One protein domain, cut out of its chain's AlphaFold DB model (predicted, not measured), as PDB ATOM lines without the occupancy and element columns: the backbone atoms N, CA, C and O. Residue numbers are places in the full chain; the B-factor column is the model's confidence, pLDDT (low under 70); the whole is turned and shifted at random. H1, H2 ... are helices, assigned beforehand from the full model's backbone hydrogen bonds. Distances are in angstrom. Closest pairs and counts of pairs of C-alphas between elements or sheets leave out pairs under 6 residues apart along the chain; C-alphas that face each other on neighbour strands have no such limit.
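What this domain is: This is residues 184 to 228 of the 228 residues of an uncharacterized protein of Bacillus sp. MYb56 (UniProt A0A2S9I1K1). The longest helix, H1, makes one end of an open loop of chain: residues 184 to 189 lead out to it, and residues 200 to 210 fold back from it past the first printed residues towards H2. Beyond H2 the chain turns steeply into H3, and residues 218 to 228, of which 219 to 226 belong to H3, stick out at the other end of the long axis. No two helices pack on each other. The printed part has 45 residues with three named helices, H1, H2 and H3 in that order, and no named strand; its class is all helix. The whole is loose, with a radius of gyration of the C-alphas of 12.8 A, and elongated, with spans of 37 by 20 by 13 A.

Where its parts are: H1 is residues 190 to 199, 10 residues, and is 13.9 A long from first to last C-alpha; it begins with C-alpha 190 at (-27.158, -32.493, -35.139). H3 is residues 219 to 226, 8 residues, and is 10.4 A long, ending with C-alpha 226 at (-43.636, -11.820, -50.937). H2, the shortest, is residues 211 to 216, 6 residues over 8.6 A, and begins with C-alpha 211 at (-43.125, -30.867, -43.819). On the way out to H1, C-alpha 186 is at (-35.825, -22.931, -38.915); on the way back, C-alpha 208 is at (-34.788, -26.455, -40.905).

How they stand to each other: H1 touches no helix. It is apart from H2, and it is apart from H3. H2 and H3 are close but not clearly touching, with 1 pair of C-alphas within 8 A; their closest C-alphas, those of Glu 214 and Ala 220, are 8.0 A apart. The two run the same way at a steep tilt of 66 degrees, with their centres 13.5 A apart. In H1, H2 and H3 each O i to N i+4 pair of the backbone is within hydrogen-bond range.

The domain as a whole: The two C-alphas farthest apart are those of Asn 198 and Lys 228, at 38.6 A, while the first and last printed C-alphas, those of Tyr 184 and Lys 228, are 23.9 A apart. Without residues 218 to 228, which stand free, the body has 34 residues and spans 31 by 17 by 11 A. The link from H1 to H2, with 11 residues between them, is long; the link from H2 to H3, with 2 residues, is tight. The printed part has no cut, and Lys 228 is the chain's last residue. The mean pLDDT of the printed part is 74.8; it is under 70 at residues 203 to 205 and 219 to 228.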
ATOM      1  N   TYR A 184     -43.072 -22.082 -36.161       80.94
ATOM      2  CA  TYR A 184     -41.867 -22.899 -36.073       80.94
ATOM      3  C   TYR A 184     -40.704 -22.171 -36.738       80.94
ATOM      4  O   TYR A 184     -40.783 -21.782 -37.901       80.94
ATOM      5  N   LEU A 185     -39.614 -21.998 -36.000       81.62
ATOM      6  CA  LEU A 185     -38.407 -21.356 -36.507       81.62
ATOM      7  C   LEU A 185     -37.493 -22.404 -37.161       81.62
ATOM      8  O   LEU A 185     -37.336 -23.479 -36.569       81.62
ATOM      9  N   PRO A 186     -36.881 -22.109 -38.324       82.06
ATOM     10  CA  PRO A 186     -35.825 -22.931 -38.915       82.06
ATOM     11  C   PRO A 186     -34.774 -23.290 -37.872       82.06
ATOM     12  O   PRO A 186     -34.348 -22.404 -37.143       82.06
ATOM     13  N   ARG A 187     -34.340 -24.550 -37.771       79.62
ATOM     14  CA  ARG A 187     -33.215 -24.923 -36.896       79.62
ATOM     15  C   ARG A 187     -32.269 -25.895 -37.578       79.62
ATOM     16  O   ARG A 187     -32.680 -26.845 -38.246       79.62
ATOM     17  N   VAL A 188     -30.978 -25.687 -37.352       80.62
ATOM     18  CA  VAL A 188     -29.962 -26.696 -37.652       80.62
ATOM     19  C   VAL A 188     -30.074 -27.806 -36.607       80.62
ATOM     20  O   VAL A 188     -30.204 -27.535 -35.413       80.62
ATOM     21  N   THR A 189     -30.051 -29.062 -37.049       80.25
ATOM     22  CA  THR A 189     -30.077 -30.228 -36.158       80.25
ATOM     23  C   THR A 189     -28.753 -30.978 -36.238       80.25
ATOM     24  O   THR A 189     -28.115 -31.000 -37.291       80.25
ATOM     25  N   ASN A 190     -28.367 -31.658 -35.155       82.44
ATOM     26  CA  ASN A 190     -27.158 -32.493 -35.139       82.44
ATOM     27  C   ASN A 190     -27.182 -33.567 -36.232       82.44
ATOM     28  O   ASN A 190     -26.146 -33.870 -36.811       82.44
ATOM     29  N   LYS A 191     -28.369 -34.098 -36.552       81.06
ATOM     30  CA  LYS A 191     -28.543 -35.060 -37.643       81.06
ATOM     31  C   LYS A 191     -28.127 -34.460 -38.985       81.06
ATOM     32  O   LYS A 191     -27.396 -35.095 -39.728       81.06
ATOM     33  N   VAL A 192     -28.560 -33.236 -39.280       81.19
ATOM     34  CA  VAL A 192     -28.233 -32.576 -40.550       81.19
ATOM     35  C   VAL A 192     -26.759 -32.203 -40.617       81.19
ATOM     36  O   VAL A 192     -26.147 -32.400 -41.658       81.19
ATOM     37  N   LEU A 193     -26.160 -31.747 -39.514       84.56
ATOM     38  CA  LEU A 193     -24.712 -31.522 -39.458       84.56
ATOM     39  C   LEU A 193     -23.934 -32.812 -39.737       84.56
ATOM     40  O   LEU A 193     -23.018 -32.812 -40.554       84.56
ATOM     41  N   GLN A 194     -24.352 -33.918 -39.120       84.56
ATOM     42  CA  GLN A 194     -23.756 -35.230 -39.339       84.56
ATOM     43  C   GLN A 194     -23.955 -35.726 -40.779       84.56
ATOM     44  O   GLN A 194     -23.044 -36.308 -41.358       84.56
ATOM     45  N   ASP A 195     -25.118 -35.488 -41.387       83.31
ATOM     46  CA  ASP A 195     -25.382 -35.866 -42.776       83.31
ATOM     47  C   ASP A 195     -24.536 -35.020 -43.754       83.31
ATOM     48  O   ASP A 195     -23.950 -35.565 -44.691       83.31
ATOM     49  N   VAL A 196     -24.382 -33.713 -43.513       86.38
ATOM     50  CA  VAL A 196     -23.480 -32.840 -44.290       86.38
ATOM     51  C   VAL A 196     -22.026 -33.292 -44.141       86.38
ATOM     52  O   VAL A 196     -21.280 -33.323 -45.121       86.38
ATOM     53  N   GLU A 197     -21.617 -33.682 -42.935       85.75
ATOM     54  CA  GLU A 197     -20.279 -34.203 -42.680       85.75
ATOM     55  C   GLU A 197     -20.043 -35.540 -43.397       85.75
ATOM     56  O   GLU A 197     -19.049 -35.715 -44.094       85.75
ATOM     57  N   ASN A 198     -20.971 -36.481 -43.292       84.12
ATOM     58  CA  ASN A 198     -20.774 -37.816 -43.845       84.12
ATOM     59  C   ASN A 198     -20.927 -37.850 -45.368       84.12
ATOM     60  O   ASN A 198     -20.195 -38.565 -46.051       84.12
ATOM     61  N   TYR A 199     -21.873 -37.082 -45.907       84.31
ATOM     62  CA  TYR A 199     -22.302 -37.211 -47.299       84.31
ATOM     63  C   TYR A 199     -21.984 -35.992 -48.168       84.31
ATOM     64  O   TYR A 199     -22.179 -36.051 -49.383       84.31
ATOM     65  N   ARG A 200     -21.466 -34.902 -47.581       85.38
ATOM     66  CA  ARG A 200     -21.042 -33.680 -48.293       85.38
ATOM     67  C   ARG A 200     -22.141 -33.084 -49.182       85.38
ATOM     68  O   ARG A 200     -21.853 -32.561 -50.259       85.38
ATOM     69  N   PHE A 201     -23.398 -33.171 -48.753       80.94
ATOM     70  CA  PHE A 201     -24.520 -32.526 -49.429       80.94
ATOM     71  C   PHE A 201     -25.460 -31.876 -48.415       80.94
ATOM     72  O   PHE A 201     -25.637 -32.377 -47.307       80.94
ATOM     73  N   VAL A 202     -26.078 -30.772 -48.825       72.06
ATOM     74  CA  VAL A 202     -27.228 -30.174 -48.142       72.06
ATOM     75  C   VAL A 202     -28.462 -30.513 -48.982       72.06
ATOM     76  O   VAL A 202     -28.410 -30.313 -50.198       72.06
ATOM     77  N   PRO A 203     -29.548 -31.052 -48.401       68.56
ATOM     78  CA  PRO A 203     -30.769 -31.312 -49.156       68.56
ATOM     79  C   PRO A 203     -31.309 -30.020 -49.781       68.56
ATOM     80  O   PRO A 203     -31.406 -28.992 -49.107       68.56
ATOM     81  N   GLU A 204     -31.673 -30.073 -51.062       68.56
ATOM     82  CA  GLU A 204     -32.269 -28.934 -51.760       68.56
ATOM     83  C   GLU A 204     -33.561 -28.493 -51.054       68.56
ATOM     84  O   GLU A 204     -34.402 -29.316 -50.692       68.56
ATOM     85  N   GLY A 205     -33.689 -27.188 -50.800       65.69
ATOM     86  CA  GLY A 205     -34.838 -26.628 -50.087       65.69
ATOM     87  C   GLY A 205     -34.868 -26.898 -48.578       65.69
ATOM     88  O   GLY A 205     -35.880 -26.599 -47.946       65.69
ATOM     89  N   TYR A 206     -33.795 -27.428 -47.971       75.25
ATOM     90  CA  TYR A 206     -33.735 -27.579 -46.516       75.25
ATOM     91  C   TYR A 206     -33.871 -26.218 -45.825       75.25
ATOM     92  O   TYR A 206     -33.005 -25.353 -45.931       75.25
ATOM     93  N   ASN A 207     -34.958 -26.049 -45.078       73.62
ATOM     94  CA  ASN A 207     -35.279 -24.819 -44.359       73.62
ATOM     95  C   ASN A 207     -35.338 -25.031 -42.836       73.62
ATOM     96  O   ASN A 207     -35.906 -24.213 -42.119       73.62
ATOM     97  N   GLY A 208     -34.806 -26.151 -42.336       76.19
ATOM     98  CA  GLY A 208     -34.788 -26.455 -40.905       76.19
ATOM     99  C   GLY A 208     -36.134 -26.841 -40.290       76.19
ATOM    100  O   GLY A 208     -36.204 -26.929 -39.065       76.19
ATOM    101  N   LEU A 209     -37.175 -27.063 -41.099       76.75
ATOM    102  CA  LEU A 209     -38.512 -27.464 -40.662       76.75
ATOM    103  C   LEU A 209     -38.888 -28.841 -41.225       76.75
ATOM    104  O   LEU A 209     -38.453 -29.241 -42.304       76.75
ATOM    105  N   THR A 210     -39.725 -29.586 -40.502       75.88
ATOM    106  CA  THR A 210     -40.407 -30.756 -41.071       75.88
ATOM    107  C   THR A 210     -41.541 -30.307 -41.997       75.88
ATOM    108  O   THR A 210     -42.093 -29.223 -41.819       75.88
ATOM    109  N   LYS A 211     -41.973 -31.163 -42.937       75.00
ATOM    110  CA  LYS A 211     -43.125 -30.867 -43.819       75.00
ATOM    111  C   LYS A 211     -44.392 -30.474 -43.044       75.00
ATOM    112  O   LYS A 211     -45.158 -29.623 -43.480       75.00
ATOM    113  N   GLU A 212     -44.606 -31.084 -41.878       76.19
ATOM    114  CA  GLU A 212     -45.729 -30.755 -40.995       76.19
ATOM    115  C   GLU A 212     -45.597 -29.345 -40.397       76.19
ATOM    116  O   GLU A 212     -46.582 -28.617 -40.299       76.19
ATOM    117  N   GLN A 213     -44.384 -28.940 -40.019       78.94
ATOM    118  CA  GLN A 213     -44.103 -27.603 -39.495       78.94
ATOM    119  C   GLN A 213     -44.208 -26.531 -40.586       78.94
ATOM    120  O   GLN A 213     -44.763 -25.467 -40.333       78.94
ATOM    121  N   GLU A 214     -43.735 -26.816 -41.804       74.81
ATOM    122  CA  GLU A 214     -43.906 -25.925 -42.960       74.81
ATOM    123  C   GLU A 214     -45.384 -25.668 -43.267       74.81
ATOM    124  O   GLU A 214     -45.780 -24.516 -43.441       74.81
ATOM    125  N   TYR A 215     -46.197 -26.731 -43.282       74.19
ATOM    126  CA  TYR A 215     -47.645 -26.639 -43.467       74.19
ATOM    127  C   TYR A 215     -48.308 -25.822 -42.350       74.19
ATOM    128  O   TYR A 215     -49.112 -24.937 -42.623       74.19
ATOM    129  N   LYS A 216     -47.937 -26.071 -41.086       73.00
ATOM    130  CA  LYS A 216     -48.483 -25.347 -39.924       73.00
ATOM    131  C   LYS A 216     -48.118 -23.863 -39.892       73.00
ATOM    132  O   LYS A 216     -48.878 -23.083 -39.331       73.00
ATOM    133  N   ASN A 217     -46.991 -23.477 -40.481       77.44
ATOM    134  CA  ASN A 217     -46.576 -22.081 -40.577       77.44
ATOM    135  C   ASN A 217     -47.268 -21.301 -41.720       77.44
ATOM    136  O   ASN A 217     -46.994 -20.115 -41.866       77.44
ATOM    137  N   ASP A 218     -48.096 -21.941 -42.561       71.50
ATOM    138  CA  ASP A 218     -48.717 -21.345 -43.766       71.50
ATOM    139  C   ASP A 218     -47.695 -20.653 -44.708       71.50
ATOM    140  O   ASP A 218     -47.987 -19.692 -45.421       71.50
ATOM    141  N   MET A 219     -46.441 -21.136 -44.712       65.25
ATOM    142  CA  MET A 219     -45.323 -20.469 -45.402       65.25
ATOM    143  C   MET A 219     -45.512 -20.389 -46.917       65.25
ATOM    144  O   MET A 219     -44.927 -19.514 -47.548       65.25
ATOM    145  N   ALA A 220     -46.274 -21.311 -47.511       61.75
ATOM    146  CA  ALA A 220     -46.523 -21.327 -48.951       61.75
ATOM    147  C   ALA A 220     -47.273 -20.065 -49.400       61.75
ATOM    148  O   ALA A 220     -46.867 -19.431 -50.371       61.75
ATOM    149  N   LYS A 221     -48.289 -19.652 -48.635       67.81
ATOM    150  CA  LYS A 221     -49.086 -18.456 -48.910       67.81
ATOM    151  C   LYS A 221     -48.255 -17.177 -48.787       67.81
ATOM    152  O   LYS A 221     -48.236 -16.360 -49.700       67.81
ATOM    153  N   TYR A 222     -47.495 -17.039 -47.700       65.56
ATOM    154  CA  TYR A 222     -46.678 -15.843 -47.468       65.56
ATOM    155  C   TYR A 222     -45.477 -15.726 -48.418       65.56
ATOM    156  O   TYR A 222     -45.112 -14.618 -48.808       65.56
ATOM    157  N   LYS A 223     -44.868 -16.847 -48.830       63.56
ATOM    158  CA  LYS A 223     -43.788 -16.838 -49.833       63.56
ATOM    159  C   LYS A 223     -44.293 -16.436 -51.224       63.56
ATOM    160  O   LYS A 223     -43.574 -15.741 -51.932       63.56
ATOM    161  N   GLU A 224     -45.505 -16.843 -51.606       63.12
ATOM    162  CA  GLU A 224     -46.130 -16.449 -52.879       63.12
ATOM    163  C   GLU A 224     -46.525 -14.961 -52.898       63.12
ATOM    164  O   GLU A 224     -46.407 -14.299 -53.927       63.12
ATOM    165  N   GLU A 225     -46.951 -14.416 -51.755       68.25
ATOM    166  CA  GLU A 225     -47.269 -12.992 -51.592       68.25
ATOM    167  C   GLU A 225     -46.015 -12.101 -51.574       68.25
ATOM    168  O   GLU A 225     -46.053 -11.007 -52.126       68.25
ATOM    169  N   ALA A 226     -44.898 -12.568 -51.004       58.91
ATOM    170  CA  ALA A 226     -43.636 -11.820 -50.937       58.91
ATOM    171  C   ALA A 226     -42.812 -11.829 -52.242       58.91
ATOM    172  O   ALA A 226     -41.862 -11.059 -52.370       58.91
ATOM    173  N   ALA A 227     -43.134 -12.715 -53.188       60.19
ATOM    174  CA  ALA A 227     -42.465 -12.821 -54.488       60.19
ATOM    175  C   ALA A 227     -43.130 -11.981 -55.603       60.19
ATOM    176  O   ALA A 227     -42.681 -12.041 -56.750       60.19
ATOM    177  N   LYS A 228     -44.199 -11.238 -55.283       47.16
ATOM    178  CA  LYS A 228     -44.886 -10.277 -56.163       47.16
ATOM    179  C   LYS A 228     -44.416  -8.855 -55.883       47.16
ATOM    180  O   LYS A 228     -44.356  -8.082 -56.864       47.16
TER     181      LYS A 228